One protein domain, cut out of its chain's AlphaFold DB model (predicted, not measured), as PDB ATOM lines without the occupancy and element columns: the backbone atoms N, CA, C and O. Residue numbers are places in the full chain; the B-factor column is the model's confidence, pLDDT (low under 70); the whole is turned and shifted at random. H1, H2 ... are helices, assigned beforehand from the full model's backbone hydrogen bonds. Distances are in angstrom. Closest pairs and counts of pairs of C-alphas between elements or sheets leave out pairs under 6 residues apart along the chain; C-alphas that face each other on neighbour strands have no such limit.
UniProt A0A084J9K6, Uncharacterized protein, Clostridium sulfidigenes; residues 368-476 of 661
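Overview. This is residues 368 to 476 of the 661 residues of an uncharacterized protein of Clostridium sulfidigenes (UniProt A0A084J9K6). One long helix, H3, makes the core of a compact, all-helix body, with helices set round it: H1 runs alongside it, H4 and H5 cross it on opposite sides, and H6 lies on the side away from H1, only just reaching it. The short helix H2 packs on H4. The printed part has 109 residues with six named helices, H1 to H6 in that order along the chain, and no named strand. The radius of gyration of the C-alphas is 13.1 A, and the outline is rounded, with spans of 35 by 28 by 28 A.

Along the chain. H1 holds residues 372 to 386 and is 21.2 A long; it begins at C-alpha 372, at (-54.141, 5.454, -12.298). H2 is residues 393 to 397. H3, the longest, is residues 401 to 418 and runs 26.0 A, from C-alpha 401 at (-42.725, -3.608, -14.744). H4 is residues 429 to 436, 10.8 A, and H5 is residues 446 to 453, 10.6 A. H6 is residues 464 to 475, 17.1 A, and ends at C-alpha 475, at (-33.296, -16.584, -6.924).

Arrangement. H3 is the hub and touches four helices. Its residues 403 to 411 touch H1, the closest C-alphas being those of Cys 381 and Ile 407, 6.0 A apart; the two run the same way at a shallow tilt of 30 degrees. With residues 404 to 408 H3 touches H4, closest at the C-alphas of Lys 404 and Leu 435, 4.9 A, at a steep tilt of 49 degrees, opposite ways. With residues 402 to 410 it touches H5, closest at the C-alphas of Tyr 406 and Val 449, 5.3 A, at a steep tilt of 55 degrees, the same way. H3 and H6 only just touch, with 3 pairs of C-alphas within 8 A, the closest being those of Ile 413 and Met 466, 7.5 A; they are only just about perpendicular, at 70.3 degrees. H2 touches H4, closest at the C-alphas of Ile 396 and Leu 435, 7.2 A. H1 and H2 are near each other. H1 and H6 are apart, as are H4 and H5. Every O i to N i+4 pair is within hydrogen-bond range in H1, H2, H4, H5 and H6; in H3 it is 13 of 14.

Size, cuts and confidence. The C-alphas farthest apart are those of Gln 369 and Phe 420, 38.7 A. The printed part has no cut. The link from H2 to H3 is tight, the other links are short, and none is long. The mean pLDDT of the printed part is 90.3, and one residue, Ile 370, is under 70.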
ATOM      1  N   TYR A 368     -51.284   5.784 -17.955       80.94
ATOM      2  CA  TYR A 368     -49.886   6.051 -17.608       80.94
ATOM      3  C   TYR A 368     -49.661   7.332 -16.791       80.94
ATOM      4  O   TYR A 368     -48.512   7.624 -16.442       80.94
ATOM      5  N   GLN A 369     -50.718   8.093 -16.489       76.94
ATOM      6  CA  GLN A 369     -50.645   9.209 -15.545       76.94
ATOM      7  C   GLN A 369     -50.333   8.681 -14.136       76.94
ATOM      8  O   GLN A 369     -50.694   7.561 -13.774       76.94
ATOM      9  N   ILE A 370     -49.598   9.474 -13.351       63.03
ATOM     10  CA  ILE A 370     -49.073   9.064 -12.041       63.03
ATOM     11  C   ILE A 370     -50.248   8.792 -11.086       63.03
ATOM     12  O   ILE A 370     -50.839   9.726 -10.562       63.03
ATOM     13  N   GLY A 371     -50.583   7.520 -10.862       77.81
ATOM     14  CA  GLY A 371     -51.594   7.078  -9.892       77.81
ATOM     15  C   GLY A 371     -52.625   6.100 -10.461       77.81
ATOM     16  O   GLY A 371     -52.918   5.097  -9.818       77.81
ATOM     17  N   LEU A 372     -53.103   6.309 -11.693       86.69
ATOM     18  CA  LEU A 372     -54.141   5.454 -12.298       86.69
ATOM     19  C   LEU A 372     -53.658   4.041 -12.614       86.69
ATOM     20  O   LEU A 372     -54.372   3.066 -12.404       86.69
ATOM     21  N   GLU A 373     -52.424   3.914 -13.085       90.75
ATOM     22  CA  GLU A 373     -51.801   2.611 -13.304       90.75
ATOM     23  C   GLU A 373     -51.677   1.800 -12.005       90.75
ATOM     24  O   GLU A 373     -51.810   0.579 -12.004       90.75
ATOM     25  N   GLU A 374     -51.406   2.484 -10.891       90.06
ATOM     26  CA  GLU A 374     -51.270   1.838  -9.588       90.06
ATOM     27  C   GLU A 374     -52.635   1.417  -9.043       90.06
ATOM     28  O   GLU A 374     -52.758   0.340  -8.472       90.06
ATOM     29  N   MET A 375     -53.661   2.238  -9.283       91.31
ATOM     30  CA  MET A 375     -55.058   1.915  -9.005       91.31
ATOM     31  C   MET A 375     -55.507   0.662  -9.768       91.31
ATOM     32  O   MET A 375     -56.091  -0.241  -9.175       91.31
ATOM     33  N   LEU A 376     -55.173   0.564 -11.062       93.75
ATOM     34  CA  LEU A 376     -55.424  -0.637 -11.861       93.75
ATOM     35  C   LEU A 376     -54.727  -1.865 -11.259       93.75
ATOM     36  O   LEU A 376     -55.339  -2.926 -11.173       93.75
ATOM     37  N   ALA A 377     -53.468  -1.732 -10.833       93.38
ATOM     38  CA  ALA A 377     -52.734  -2.835 -10.218       93.38
ATOM     39  C   ALA A 377     -53.395  -3.324  -8.919       93.38
ATOM     40  O   ALA A 377     -53.523  -4.531  -8.720       93.38
ATOM     41  N   ASP A 378     -53.852  -2.399  -8.071       92.06
ATOM     42  CA  ASP A 378     -54.536  -2.725  -6.818       92.06
ATOM     43  C   ASP A 378     -55.882  -3.436  -7.079       92.06
ATOM     44  O   ASP A 378     -56.144  -4.479  -6.478       92.06
ATOM     45  N   ILE A 379     -56.684  -2.970  -8.049       93.81
ATOM     46  CA  ILE A 379     -57.940  -3.641  -8.437       93.81
ATOM     47  C   ILE A 379     -57.664  -5.034  -9.026       93.81
ATOM     48  O   ILE A 379     -58.340  -6.004  -8.689       93.81
ATOM     49  N   LEU A 380     -56.652  -5.176  -9.888       94.12
ATOM     50  CA  LEU A 380     -56.293  -6.477 -10.463       94.12
ATOM     51  C   LEU A 380     -55.860  -7.482  -9.388       94.12
ATOM     52  O   LEU A 380     -56.245  -8.648  -9.477       94.12
ATOM     53  N   CYS A 381     -55.120  -7.050  -8.359       91.81
ATOM     54  CA  CYS A 381     -54.820  -7.889  -7.195       91.81
ATOM     55  C   CYS A 381     -56.106  -8.427  -6.552       91.81
ATOM     56  O   CYS A 381     -56.232  -9.636  -6.357       91.81
ATOM     57  N   GLU A 382     -57.067  -7.551  -6.250       91.38
ATOM     58  CA  GLU A 382     -58.336  -7.922  -5.607       91.38
ATOM     59  C   GLU A 382     -59.136  -8.933  -6.440       91.38
ATOM     60  O   GLU A 382     -59.622  -9.938  -5.908       91.38
ATOM     61  N   PHE A 383     -59.223  -8.710  -7.753       92.31
ATOM     62  CA  PHE A 383     -59.929  -9.605  -8.666       92.31
ATOM     63  C   PHE A 383     -59.259 -10.970  -8.787       92.31
ATOM     64  O   PHE A 383     -59.948 -11.981  -8.712       92.31
ATOM     65  N   VAL A 384     -57.933 -11.031  -8.928       90.81
ATOM     66  CA  VAL A 384     -57.210 -12.310  -9.053       90.81
ATOM     67  C   VAL A 384     -57.315 -13.150  -7.777       90.81
ATOM     68  O   VAL A 384     -57.378 -14.375  -7.847       90.81
ATOM     69  N   ILE A 385     -57.347 -12.512  -6.606       89.69
ATOM     70  CA  ILE A 385     -57.537 -13.198  -5.318       89.69
ATOM     71  C   ILE A 385     -58.963 -13.730  -5.174       89.69
ATOM     72  O   ILE A 385     -59.170 -14.802  -4.612       89.69
ATOM     73  N   SER A 386     -59.948 -12.962  -5.641       89.44
ATOM     74  CA  SER A 386     -61.363 -13.330  -5.534       89.44
ATOM     75  C   SER A 386     -61.765 -14.371  -6.584       89.44
ATOM     76  O   SER A 386     -62.610 -15.227  -6.327       89.44
ATOM     77  N   TYR A 387     -61.132 -14.315  -7.758       89.56
ATOM     78  CA  TYR A 387     -61.436 -15.116  -8.937       89.56
ATOM     79  C   TYR A 387     -60.146 -15.708  -9.518       89.56
ATOM     80  O   TYR A 387     -59.592 -15.214 -10.495       89.56
ATOM     81  N   ASN A 388     -59.673 -16.804  -8.926       83.19
ATOM     82  CA  ASN A 388     -58.350 -17.380  -9.204       83.19
ATOM     83  C   ASN A 388     -58.088 -17.744 -10.678       83.19
ATOM     84  O   ASN A 388     -56.937 -17.784 -11.102       83.19
ATOM     85  N   GLU A 389     -59.131 -18.023 -11.462       85.75
ATOM     86  CA  GLU A 389     -59.027 -18.353 -12.893       85.75
ATOM     87  C   GLU A 389     -58.952 -17.110 -13.799       85.75
ATOM     88  O   GLU A 389     -58.636 -17.224 -14.983       85.75
ATOM     89  N   PHE A 390     -59.195 -15.913 -13.260       89.69
ATOM     90  CA  PHE A 390     -59.195 -14.668 -14.017       89.69
ATOM     91  C   PHE A 390     -57.815 -14.377 -14.628       89.69
ATOM     92  O   PHE A 390     -56.802 -14.344 -13.925       89.69
ATOM     93  N   CYS A 391     -57.767 -14.173 -15.950       86.56
ATOM     94  CA  CYS A 391     -56.530 -13.958 -16.709       86.56
ATOM     95  C   CYS A 391     -56.662 -12.773 -17.692       86.56
ATOM     96  O   CYS A 391     -56.883 -12.982 -18.886       86.56
ATOM     97  N   PRO A 392     -56.555 -11.525 -17.203       86.75
ATOM     98  CA  PRO A 392     -56.824 -10.329 -17.999       86.75
ATOM     99  C   PRO A 392     -55.586  -9.867 -18.786       86.75
ATOM    100  O   PRO A 392     -54.827  -8.986 -18.367       86.75
ATOM    101  N   ASN A 393     -55.338 -10.508 -19.925       87.62
ATOM    102  CA  ASN A 393     -54.070 -10.420 -20.649       87.62
ATOM    103  C   ASN A 393     -53.730  -9.002 -21.136       87.62
ATOM    104  O   ASN A 393     -52.605  -8.542 -20.934       87.62
ATOM    105  N   LYS A 394     -54.681  -8.302 -21.760       90.62
ATOM    106  CA  LYS A 394     -54.473  -6.948 -22.303       90.62
ATOM    107  C   LYS A 394     -54.377  -5.914 -21.182       90.62
ATOM    108  O   LYS A 394     -53.608  -4.964 -21.301       90.62
ATOM    109  N   LEU A 395     -55.112  -6.101 -20.085       92.12
ATOM    110  CA  LEU A 395     -55.020  -5.235 -18.901       92.12
ATOM    111  C   LEU A 395     -53.637  -5.307 -18.241       92.12
ATOM    112  O   LEU A 395     -53.076  -4.272 -17.888       92.12
ATOM    113  N   ILE A 396     -53.050  -6.503 -18.128       91.94
ATOM    114  CA  ILE A 396     -51.684  -6.672 -17.603       91.94
ATOM    115  C   ILE A 396     -50.671  -5.947 -18.491       91.94
ATOM    116  O   ILE A 396     -49.726  -5.348 -17.979       91.94
ATOM    117  N   ASP A 397     -50.869  -5.943 -19.808       90.12
ATOM    118  CA  ASP A 397     -49.987  -5.246 -20.751       90.12
ATOM    119  C   ASP A 397     -50.008  -3.713 -20.594       90.12
ATOM    120  O   ASP A 397     -49.074  -3.039 -21.036       90.12
ATOM    121  N   LEU A 398     -51.012  -3.150 -19.910       90.75
ATOM    122  CA  LEU A 398     -51.044  -1.727 -19.552       90.75
ATOM    123  C   LEU A 398     -50.150  -1.386 -18.347       90.75
ATOM    124  O   LEU A 398     -49.825  -0.214 -18.151       90.75
ATOM    125  N   LEU A 399     -49.733  -2.376 -17.553       91.62
ATOM    126  CA  LEU A 399     -48.924  -2.167 -16.352       91.62
ATOM    127  C   LEU A 399     -47.427  -2.049 -16.675       91.62
ATOM    128  O   LEU A 399     -46.857  -2.839 -17.432       91.62
ATOM    129  N   LYS A 400     -46.744  -1.107 -16.022       90.81
ATOM    130  CA  LYS A 400     -45.281  -1.009 -15.993       90.81
ATOM    131  C   LYS A 400     -44.685  -2.171 -15.191       90.81
ATOM    132  O   LYS A 400     -45.331  -2.685 -14.272       90.81
ATOM    133  N   PRO A 401     -43.409  -2.519 -15.442       91.31
ATOM    134  CA  PRO A 401     -42.725  -3.608 -14.744       91.31
ATOM    135  C   PRO A 401     -42.838  -3.555 -13.213       91.31
ATOM    136  O   PRO A 401     -43.111  -4.579 -12.599       91.31
ATOM    137  N   LYS A 402     -42.727  -2.365 -12.598       91.50
ATOM    138  CA  LYS A 402     -42.841  -2.195 -11.135       91.50
ATOM    139  C   LYS A 402     -44.196  -2.634 -10.556       91.50
ATOM    140  O   LYS A 402     -44.262  -3.134  -9.441       91.50
ATOM    141  N   ASN A 403     -45.279  -2.439 -11.311       92.56
ATOM    142  CA  ASN A 403     -46.629  -2.808 -10.889       92.56
ATOM    143  C   ASN A 403     -46.874  -4.295 -11.122       92.56
ATOM    144  O   ASN A 403     -47.446  -4.963 -10.266       92.56
ATOM    145  N   LYS A 404     -46.373  -4.838 -12.236       94.06
ATOM    146  CA  LYS A 404     -46.432  -6.279 -12.493       94.06
ATOM    147  C   LYS A 404     -45.680  -7.083 -11.424       94.06
ATOM    148  O   LYS A 404     -46.218  -8.062 -10.909       94.06
ATOM    149  N   SER A 405     -44.475  -6.642 -11.044       93.75
ATOM    150  CA  SER A 405     -43.699  -7.283  -9.976       93.75
ATOM    151  C   SER A 405     -44.379  -7.161  -8.614       93.75
ATOM    152  O   SER A 405     -44.393  -8.133  -7.863       93.75
ATOM    153  N   TYR A 406     -45.001  -6.016  -8.311       94.56
ATOM    154  CA  TYR A 406     -45.826  -5.859  -7.114       94.56
ATOM    155  C   TYR A 406     -46.953  -6.894  -7.053       94.56
ATOM    156  O   TYR A 406     -47.006  -7.635  -6.073       94.56
ATOM    157  N   ILE A 407     -47.792  -7.004  -8.091       95.38
ATOM    158  CA  ILE A 407     -48.898  -7.979  -8.124       95.38
ATOM    159  C   ILE A 407     -48.352  -9.400  -7.951       95.38
ATOM    160  O   ILE A 407     -48.855 -10.164  -7.129       95.38
ATOM    161  N   PHE A 408     -47.287  -9.748  -8.680       95.75
ATOM    162  CA  PHE A 408     -46.662 -11.067  -8.596       95.75
ATOM    163  C   PHE A 408     -46.231 -11.415  -7.165       95.75
ATOM    164  O   PHE A 408     -46.616 -12.457  -6.641       95.75
ATOM    165  N   MET A 409     -45.475 -10.530  -6.512       95.38
ATOM    166  CA  MET A 409     -44.994 -10.748  -5.143       95.38
ATOM    167  C   MET A 409     -46.149 -10.769  -4.141       95.38
ATOM    168  O   MET A 409     -46.183 -11.612  -3.243       95.38
ATOM    169  N   TYR A 410     -47.116  -9.870  -4.322       95.25
ATOM    170  CA  TYR A 410     -48.289  -9.755  -3.473       95.25
ATOM    171  C   TYR A 410     -49.098 -11.057  -3.451       95.25
ATOM    172  O   TYR A 410     -49.417 -11.540  -2.367       95.25
ATOM    173  N   LEU A 411     -49.388 -11.664  -4.610       94.38
ATOM    174  CA  LEU A 411     -50.183 -12.898  -4.692       94.38
ATOM    175  C   LEU A 411     -49.538 -14.049  -3.907       94.38
ATOM    176  O   LEU A 411     -50.207 -14.732  -3.132       94.38
ATOM    177  N   ILE A 412     -48.224 -14.228  -4.050       94.25
ATOM    178  CA  ILE A 412     -47.478 -15.308  -3.386       94.25
ATOM    179  C   ILE A 412     -47.500 -15.125  -1.866       94.25
ATOM    180  O   ILE A 412     -47.740 -16.077  -1.115       94.25
ATOM    181  N   ILE A 413     -47.273 -13.892  -1.408       94.31
ATOM    182  CA  ILE A 413     -47.283 -13.541   0.015       94.31
ATOM    183  C   ILE A 413     -48.698 -13.680   0.585       94.31
ATOM    184  O   ILE A 413     -48.861 -14.280   1.646       94.31
ATOM    185  N   TYR A 414     -49.718 -13.188  -0.126       93.56
ATOM    186  CA  TYR A 414     -51.122 -13.269   0.278       93.56
ATOM    187  C   TYR A 414     -51.528 -14.715   0.572       93.56
ATOM    188  O   TYR A 414     -51.968 -15.026   1.682       93.56
ATOM    189  N   TYR A 415     -51.321 -15.621  -0.386       92.06
ATOM    190  CA  TYR A 415     -51.691 -17.023  -0.208       92.06
ATOM    191  C   TYR A 415     -50.845 -17.716   0.858       92.06
ATOM    192  O   TYR A 415     -51.358 -18.565   1.588       92.06
ATOM    193  N   SER A 416     -49.574 -17.339   1.008       91.56
ATOM    194  CA  SER A 416     -48.721 -17.883   2.070       91.56
ATOM    195  C   SER A 416     -49.237 -17.505   3.460       91.56
ATOM    196  O   SER A 416     -49.398 -18.386   4.303       91.56
ATOM    197  N   ILE A 417     -49.595 -16.231   3.666       91.25
ATOM    198  CA  ILE A 417     -50.167 -15.717   4.922       91.25
ATOM    199  C   ILE A 417     -51.480 -16.420   5.277       91.25
ATOM    200  O   ILE A 417     -51.720 -16.710   6.451       91.25
ATOM    201  N   TYR A 418     -52.349 -16.663   4.293       88.31
ATOM    202  CA  TYR A 418     -53.698 -17.192   4.527       88.31
ATOM    203  C   TYR A 418     -53.848 -18.698   4.326       88.31
ATOM    204  O   TYR A 418     -54.962 -19.205   4.470       88.31
ATOM    205  N   SER A 419     -52.747 -19.417   4.100       82.69
ATOM    206  CA  SER A 419     -52.730 -20.877   3.924       82.69
ATOM    207  C   SER A 419     -53.443 -21.650   5.047       82.69
ATOM    208  O   SER A 419     -54.042 -22.687   4.795       82.69
ATOM    209  N   PHE A 420     -53.479 -21.117   6.274       74.19
ATOM    210  CA  PHE A 420     -54.196 -21.717   7.408       74.19
ATOM    211  C   PHE A 420     -55.735 -21.608   7.344       74.19
ATOM    212  O   PHE A 420     -56.422 -22.297   8.097       74.19
ATOM    213  N   ARG A 421     -56.294 -20.708   6.518       74.25
ATOM    214  CA  ARG A 421     -57.752 -20.556   6.321       74.25
ATOM    215  C   ARG A 421     -58.203 -21.087   4.975       74.25
ATOM    216  O   ARG A 421     -59.262 -21.704   4.902       74.25
ATOM    217  N   PHE A 422     -57.439 -20.793   3.929       76.19
ATOM    218  CA  PHE A 422     -57.806 -21.103   2.556       76.19
ATOM    219  C   PHE A 422     -56.543 -21.460   1.766       76.19
ATOM    220  O   PHE A 422     -55.580 -20.690   1.743       76.19
ATOM    221  N   ASN A 423     -56.565 -22.607   1.087       78.69
ATOM    222  CA  ASN A 423     -55.533 -22.966   0.118       78.69
ATOM    223  C   ASN A 423     -55.704 -22.126  -1.154       78.69
ATOM    224  O   ASN A 423     -56.820 -21.730  -1.510       78.69
ATOM    225  N   TRP A 424     -54.607 -21.873  -1.867       86.62
ATOM    226  CA  TRP A 424     -54.664 -21.294  -3.205       86.62
ATOM    227  C   TRP A 424     -55.390 -22.285  -4.112       86.62
ATOM    228  O   TRP A 424     -54.795 -23.241  -4.555       86.62
ATOM    229  N   LYS A 425     -56.692 -22.122  -4.356       85.50
ATOM    230  CA  LYS A 425     -57.509 -23.172  -4.999       85.50
ATOM    231  C   LYS A 425     -57.100 -23.507  -6.443       85.50
ATOM    232  O   LYS A 425     -57.302 -24.626  -6.893       85.50
ATOM    233  N   TYR A 426     -56.598 -22.514  -7.169       89.94
ATOM    234  CA  TYR A 426     -56.182 -22.631  -8.564       89.94
ATOM    235  C   TYR A 426     -55.040 -21.649  -8.801       89.94
ATOM    236  O   TYR A 426     -55.206 -20.447  -8.580       89.94
ATOM    237  N   ILE A 427     -53.881 -22.142  -9.223       91.75
ATOM    238  CA  ILE A 427     -52.703 -21.316  -9.483       91.75
ATOM    239  C   ILE A 427     -52.676 -20.965 -10.965       91.75
ATOM    240  O   ILE A 427     -52.258 -21.763 -11.801       91.75
ATOM    241  N   ASN A 428     -53.086 -19.744 -11.304       92.81
ATOM    242  CA  ASN A 428     -53.075 -19.275 -12.685       92.81
ATOM    243  C   ASN A 428     -51.639 -19.078 -13.204       92.81
ATOM    244  O   ASN A 428     -51.055 -17.997 -13.122       92.81
ATOM    245  N   ILE A 429     -51.053 -20.155 -13.734       92.94
ATOM    246  CA  ILE A 429     -49.669 -20.185 -14.218       92.94
ATOM    247  C   ILE A 429     -49.449 -19.189 -15.362       92.94
ATOM    248  O   ILE A 429     -48.391 -18.563 -15.423       92.94
ATOM    249  N   GLU A 430     -50.428 -19.027 -16.253       93.19
ATOM    250  CA  GLU A 430     -50.328 -18.101 -17.388       93.19
ATOM    251  C   GLU A 430     -50.275 -16.643 -16.916       93.19
ATOM    252  O   GLU A 430     -49.390 -15.888 -17.326       93.19
ATOM    253  N   LEU A 431     -51.144 -16.272 -15.968       94.44
ATOM    254  CA  LEU A 431     -51.113 -14.961 -15.318       94.44
ATOM    255  C   LEU A 431     -49.744 -14.687 -14.682       94.44
ATOM    256  O   LEU A 431     -49.129 -13.651 -14.939       94.44
ATOM    257  N   LEU A 432     -49.249 -15.619 -13.863       94.62
ATOM    258  CA  LEU A 432     -47.979 -15.457 -13.152       94.62
ATOM    259  C   LEU A 432     -46.792 -15.314 -14.115       94.62
ATOM    260  O   LEU A 432     -45.911 -14.488 -13.875       94.62
ATOM    261  N   LYS A 433     -46.786 -16.062 -15.228       93.25
ATOM    262  CA  LYS A 433     -45.779 -15.918 -16.294       93.25
ATOM    263  C   LYS A 433     -45.798 -14.530 -16.913       93.25
ATOM    264  O   LYS A 433     -44.736 -13.935 -17.072       93.25
ATOM    265  N   ARG A 434     -46.979 -13.995 -17.223       93.25
ATOM    266  CA  ARG A 434     -47.122 -12.655 -17.814       93.25
ATOM    267  C   ARG A 434     -46.735 -11.530 -16.865       93.25
ATOM    268  O   ARG A 434     -46.181 -10.524 -17.306       93.25
ATOM    269  N   LEU A 435     -47.006 -11.687 -15.570       94.50
ATOM    270  CA  LEU A 435     -46.601 -10.706 -14.563       94.50
ATOM    271  C   LEU A 435     -45.077 -10.623 -14.426       94.50
ATOM    272  O   LEU A 435     -44.549  -9.532 -14.235       94.50
ATOM    273  N   ILE A 436     -44.358 -11.741 -14.555       92.94
ATOM    274  CA  ILE A 436     -42.895 -11.759 -14.408       92.94
ATOM    275  C   ILE A 436     -42.134 -11.717 -15.742       92.94
ATOM    276  O   ILE A 436     -40.903 -11.697 -15.762       92.94
ATOM    277  N   GLU A 437     -42.839 -11.687 -16.875       88.50
ATOM    278  CA  GLU A 437     -42.221 -11.674 -18.200       88.50
ATOM    279  C   GLU A 437     -41.241 -10.495 -18.332       88.50
ATOM    280  O   GLU A 437     -41.616  -9.336 -18.154       88.50
ATOM    281  N   LYS A 438     -39.976 -10.795 -18.668       81.75
ATOM    282  CA  LYS A 438     -38.875  -9.817 -18.811       81.75
ATOM    283  C   LYS A 438     -38.513  -9.062 -17.520       81.75
ATOM    284  O   LYS A 438     -37.818  -8.051 -17.597       81.75
ATOM    285  N   ILE A 439     -38.940  -9.544 -16.353       87.00
ATOM    286  CA  ILE A 439     -38.546  -9.003 -15.049       87.00
ATOM    287  C   ILE A 439     -37.545  -9.958 -14.398       87.00
ATOM    288  O   ILE A 439     -37.858 -11.112 -14.113       87.00
ATOM    289  N   GLU A 440     -36.334  -9.472 -14.128       85.88
ATOM    290  CA  GLU A 440     -35.375 -10.211 -13.310       85.88
ATOM    291  C   GLU A 440     -35.753 -10.073 -11.832       85.88
ATOM    292  O   GLU A 440     -35.894  -8.957 -11.331       85.88
ATOM    293  N   ILE A 441     -35.870 -11.189 -11.104       88.56
ATOM    294  CA  ILE A 441     -36.289 -11.187  -9.688       88.56
ATOM    295  C   ILE A 441     -35.402 -10.292  -8.809       88.56
ATOM    296  O   ILE A 441     -35.903  -9.585  -7.941       88.56
ATOM    297  N   ASN A 442     -34.098 -10.240  -9.087       84.31
ATOM    298  CA  ASN A 442     -33.162  -9.397  -8.337       84.31
ATOM    299  C   ASN A 442     -33.301  -7.891  -8.640       84.31
ATOM    300  O   ASN A 442     -32.713  -7.080  -7.933       84.31
ATOM    301  N   SER A 443     -34.056  -7.516  -9.678       86.44
ATOM    302  CA  SER A 443     -34.332  -6.120 -10.053       86.44
ATOM    303  C   SER A 443     -35.690  -5.609  -9.555       86.44
ATOM    304  O   SER A 443     -36.078  -4.485  -9.871       86.44
ATOM    305  N   VAL A 444     -36.427  -6.417  -8.784       90.31
ATOM    306  CA  VAL A 444     -37.697  -6.002  -8.177       90.31
ATOM    307  C   VAL A 444     -37.449  -4.862  -7.184       90.31
ATOM    308  O   VAL A 444     -36.639  -4.977  -6.267       90.31
ATOM    309  N   ASP A 445     -38.184  -3.762  -7.353       92.06
ATOM    310  CA  ASP A 445     -38.112  -2.588  -6.483       92.06
ATOM    311  C   ASP A 445     -38.685  -2.896  -5.088       92.06
ATOM    312  O   ASP A 445     -39.900  -2.897  -4.868       92.06
ATOM    313  N   ARG A 446     -37.781  -3.176  -4.140       93.31
ATOM    314  CA  ARG A 446     -38.114  -3.495  -2.746       93.31
ATOM    315  C   ARG A 446     -38.943  -2.393  -2.089       93.31
ATOM    316  O   ARG A 446     -39.962  -2.691  -1.474       93.31
ATOM    317  N   GLU A 447     -38.512  -1.137  -2.185       93.75
ATOM    318  CA  GLU A 447     -39.162  -0.028  -1.476       93.75
ATOM    319  C   GLU A 447     -40.590   0.185  -1.989       93.75
ATOM    320  O   GLU A 447     -41.524   0.355  -1.196       93.75
ATOM    321  N   TYR A 448     -40.779   0.077  -3.307       92.88
ATOM    322  CA  TYR A 448     -42.091   0.182  -3.932       92.88
ATOM    323  C   TYR A 448     -43.056  -0.914  -3.463       92.88
ATOM    324  O   TYR A 448     -44.163  -0.613  -3.002       92.88
ATOM    325  N   VAL A 449     -42.631  -2.182  -3.525       92.94
ATOM    326  CA  VAL A 449     -43.479  -3.323  -3.141       92.94
ATOM    327  C   VAL A 449     -43.829  -3.271  -1.655       92.94
ATOM    328  O   VAL A 449     -44.997  -3.425  -1.298       92.94
ATOM    329  N   LEU A 450     -42.855  -2.989  -0.782       94.00
ATOM    330  CA  LEU A 450     -43.105  -2.879   0.656       94.00
ATOM    331  C   LEU A 450     -44.069  -1.739   0.983       94.00
ATOM    332  O   LEU A 450     -44.978  -1.919   1.792       94.00
ATOM    333  N   THR A 451     -43.924  -0.586   0.326       94.06
ATOM    334  CA  THR A 451     -44.839   0.550   0.511       94.06
ATOM    335  C   THR A 451     -46.275   0.175   0.149       94.06
ATOM    336  O   THR A 451     -47.204   0.531   0.879       94.06
ATOM    337  N   LYS A 452     -46.471  -0.565  -0.947       92.69
ATOM    338  CA  LYS A 452     -47.792  -1.034  -1.380       92.69
ATOM    339  C   LYS A 452     -48.376  -2.083  -0.434       92.69
ATOM    340  O   LYS A 452     -49.496  -1.910   0.043       92.69
ATOM    341  N   ILE A 453     -47.605  -3.108  -0.062       92.31
ATOM    342  CA  ILE A 453     -48.053  -4.133   0.893       92.31
ATOM    343  C   ILE A 453     -48.418  -3.499   2.245       92.31
ATOM    344  O   ILE A 453     -49.459  -3.826   2.817       92.31
ATOM    345  N   ASN A 454     -47.639  -2.525   2.723       90.62
ATOM    346  CA  ASN A 454     -47.908  -1.817   3.978       90.62
ATOM    347  C   ASN A 454     -49.192  -0.970   3.969       90.62
ATOM    348  O   ASN A 454     -49.659  -0.574   5.040       90.62
ATOM    349  N   LYS A 455     -49.766  -0.694   2.792       90.31
ATOM    350  CA  LYS A 455     -51.064  -0.019   2.621       90.31
ATOM    351  C   LYS A 455     -52.210  -0.984   2.302       90.31
ATOM    352  O   LYS A 455     -53.354  -0.554   2.223       90.31
ATOM    353  N   SER A 456     -51.916  -2.268   2.137       90.00
ATOM    354  CA  SER A 456     -52.889  -3.283   1.739       90.00
ATOM    355  C   SER A 456     -53.573  -3.969   2.929       90.00
ATOM    356  O   SER A 456     -53.151  -3.861   4.086       90.00
ATOM    357  N   ASN A 457     -54.599  -4.766   2.630       87.12
ATOM    358  CA  ASN A 457     -55.334  -5.585   3.599       87.12
ATOM    359  C   ASN A 457     -54.482  -6.679   4.293       87.12
ATOM    360  O   ASN A 457     -54.897  -7.180   5.340       87.12
ATOM    361  N   ILE A 458     -53.293  -7.036   3.782       90.12
ATOM    362  CA  ILE A 458     -52.424  -8.067   4.388       90.12
ATOM    363  C   ILE A 458     -51.378  -7.522   5.358       90.12
ATOM    364  O   ILE A 458     -50.727  -8.310   6.044       90.12
ATOM    365  N   LYS A 459     -51.258  -6.192   5.490       92.69
ATOM    366  CA  LYS A 459     -50.288  -5.531   6.381       92.69
ATOM    367  C   LYS A 459     -50.231  -6.155   7.779       92.69
ATOM    368  O   LYS A 459     -49.156  -6.377   8.315       92.69
ATOM    369  N   HIS A 460     -51.389  -6.448   8.370       91.19
ATOM    370  CA  HIS A 460     -51.512  -6.921   9.753       91.19
ATOM    371  C   HIS A 460     -50.872  -8.298  10.024       91.19
ATOM    372  O   HIS A 460     -50.711  -8.670  11.184       91.19
ATOM    373  N   ARG A 461     -50.531  -9.059   8.978       90.44
ATOM    374  CA  ARG A 461     -49.844 -10.362   9.052       90.44
ATOM    375  C   ARG A 461     -48.544 -10.398   8.252       90.44
ATOM    376  O   ARG A 461     -47.868 -11.420   8.242       90.44
ATOM    377  N   PHE A 462     -48.213  -9.308   7.571       93.25
ATOM    378  CA  PHE A 462     -47.023  -9.211   6.750       93.25
ATOM    379  C   PHE A 462     -45.801  -8.829   7.593       93.25
ATOM    380  O   PHE A 462     -45.882  -7.997   8.495       93.25
ATOM    381  N   ASN A 463     -44.654  -9.412   7.256       91.00
ATOM    382  CA  ASN A 463     -43.348  -9.069   7.805       91.00
ATOM    383  C   ASN A 463     -42.372  -8.858   6.641       91.00
ATOM    384  O   ASN A 463     -42.324  -9.687   5.737       91.00
ATOM    385  N   GLU A 464     -41.564  -7.792   6.672       93.56
ATOM    386  CA  GLU A 464     -40.573  -7.508   5.620       93.56
ATOM    387  C   GLU A 464     -39.626  -8.687   5.360       93.56
ATOM    388  O   GLU A 464     -39.279  -8.945   4.209       93.56
ATOM    389  N   LYS A 465     -39.306  -9.477   6.397       93.69
ATOM    390  CA  LYS A 465     -38.514 -10.709   6.253       93.69
ATOM    391  C   LYS A 465     -39.130 -11.705   5.271       93.69
ATOM    392  O   LYS A 465     -38.388 -12.432   4.629       93.69
ATOM    393  N   MET A 466     -40.458 -11.740   5.135       94.62
ATOM    394  CA  MET A 466     -41.142 -12.611   4.171       94.62
ATOM    395  C   MET A 466     -40.844 -12.186   2.734       94.62
ATOM    396  O   MET A 466     -40.645 -13.038   1.877       94.62
ATOM    397  N   PHE A 467     -40.795 -10.876   2.468       95.19
ATOM    398  CA  PHE A 467     -40.424 -10.359   1.151       95.19
ATOM    399  C   PHE A 467     -38.955 -10.660   0.844       95.19
ATOM    400  O   PHE A 467     -38.645 -11.187  -0.223       95.19
ATOM    401  N   ASP A 468     -38.066 -10.375   1.799       93.94
ATOM    402  CA  ASP A 468     -36.631 -10.616   1.635       93.94
ATOM    403  C   ASP A 468     -36.349 -12.121   1.425       93.94
ATOM    404  O   ASP A 468     -35.614 -12.494   0.509       93.94
ATOM    405  N   ALA A 469     -37.012 -12.996   2.190       95.19
ATOM    406  CA  ALA A 469     -36.945 -14.447   2.023       95.19
ATOM    407  C   ALA A 469     -37.503 -14.903   0.665       95.19
ATOM    408  O   ALA A 469     -36.855 -15.684  -0.028       95.19
ATOM    409  N   LEU A 470     -38.654 -14.370   0.233       96.25
ATOM    410  CA  LEU A 470     -39.247 -14.690  -1.069       96.25
ATOM    411  C   LEU A 470     -38.278 -14.398  -2.221       96.25
ATOM    412  O   LEU A 470     -38.072 -15.262  -3.073       96.25
ATOM    413  N   ILE A 471     -37.644 -13.219  -2.235       94.81
ATOM    414  CA  ILE A 471     -36.633 -12.873  -3.248       94.81
ATOM    415  C   ILE A 471     -35.493 -13.901  -3.242       94.81
ATOM    416  O   ILE A 471     -35.143 -14.440  -4.294       94.81
ATOM    417  N   VAL A 472     -34.956 -14.232  -2.065       94.69
ATOM    418  CA  VAL A 472     -33.869 -15.216  -1.924       94.69
ATOM    419  C   VAL A 472     -34.289 -16.592  -2.448       94.69
ATOM    420  O   VAL A 472     -33.566 -17.196  -3.243       94.69
ATOM    421  N   TYR A 473     -35.461 -17.091  -2.053       95.19
ATOM    422  CA  TYR A 473     -35.953 -18.402  -2.472       95.19
ATOM    423  C   TYR A 473     -36.205 -18.476  -3.979       95.19
ATOM    424  O   TYR A 473     -35.899 -19.490  -4.612       95.19
ATOM    425  N   LEU A 474     -36.746 -17.414  -4.587       94.12
ATOM    426  CA  LEU A 474     -36.980 -17.365  -6.029       94.12
ATOM    427  C   LEU A 474     -35.668 -17.301  -6.827       94.12
ATOM    428  O   LEU A 474     -35.605 -17.913  -7.896       94.12
ATOM    429  N   SER A 475     -34.616 -16.685  -6.282       91.62
ATOM    430  CA  SER A 475     -33.296 -16.584  -6.924       91.62
ATOM    431  C   SER A 475     -32.394 -17.815  -6.742       91.62
ATOM    432  O   SER A 475     -31.571 -18.095  -7.614       91.62
ATOM    433  N   LYS A 476     -32.535 -18.581  -5.649       91.00
ATOM    434  CA  LYS A 476     -31.784 -19.837  -5.424       91.00
ATOM    435  C   LYS A 476     -32.184 -20.940  -6.423       91.00
ATOM    436  O   LYS A 476     -33.285 -20.936  -6.967       91.00
TER     437      LYS A 476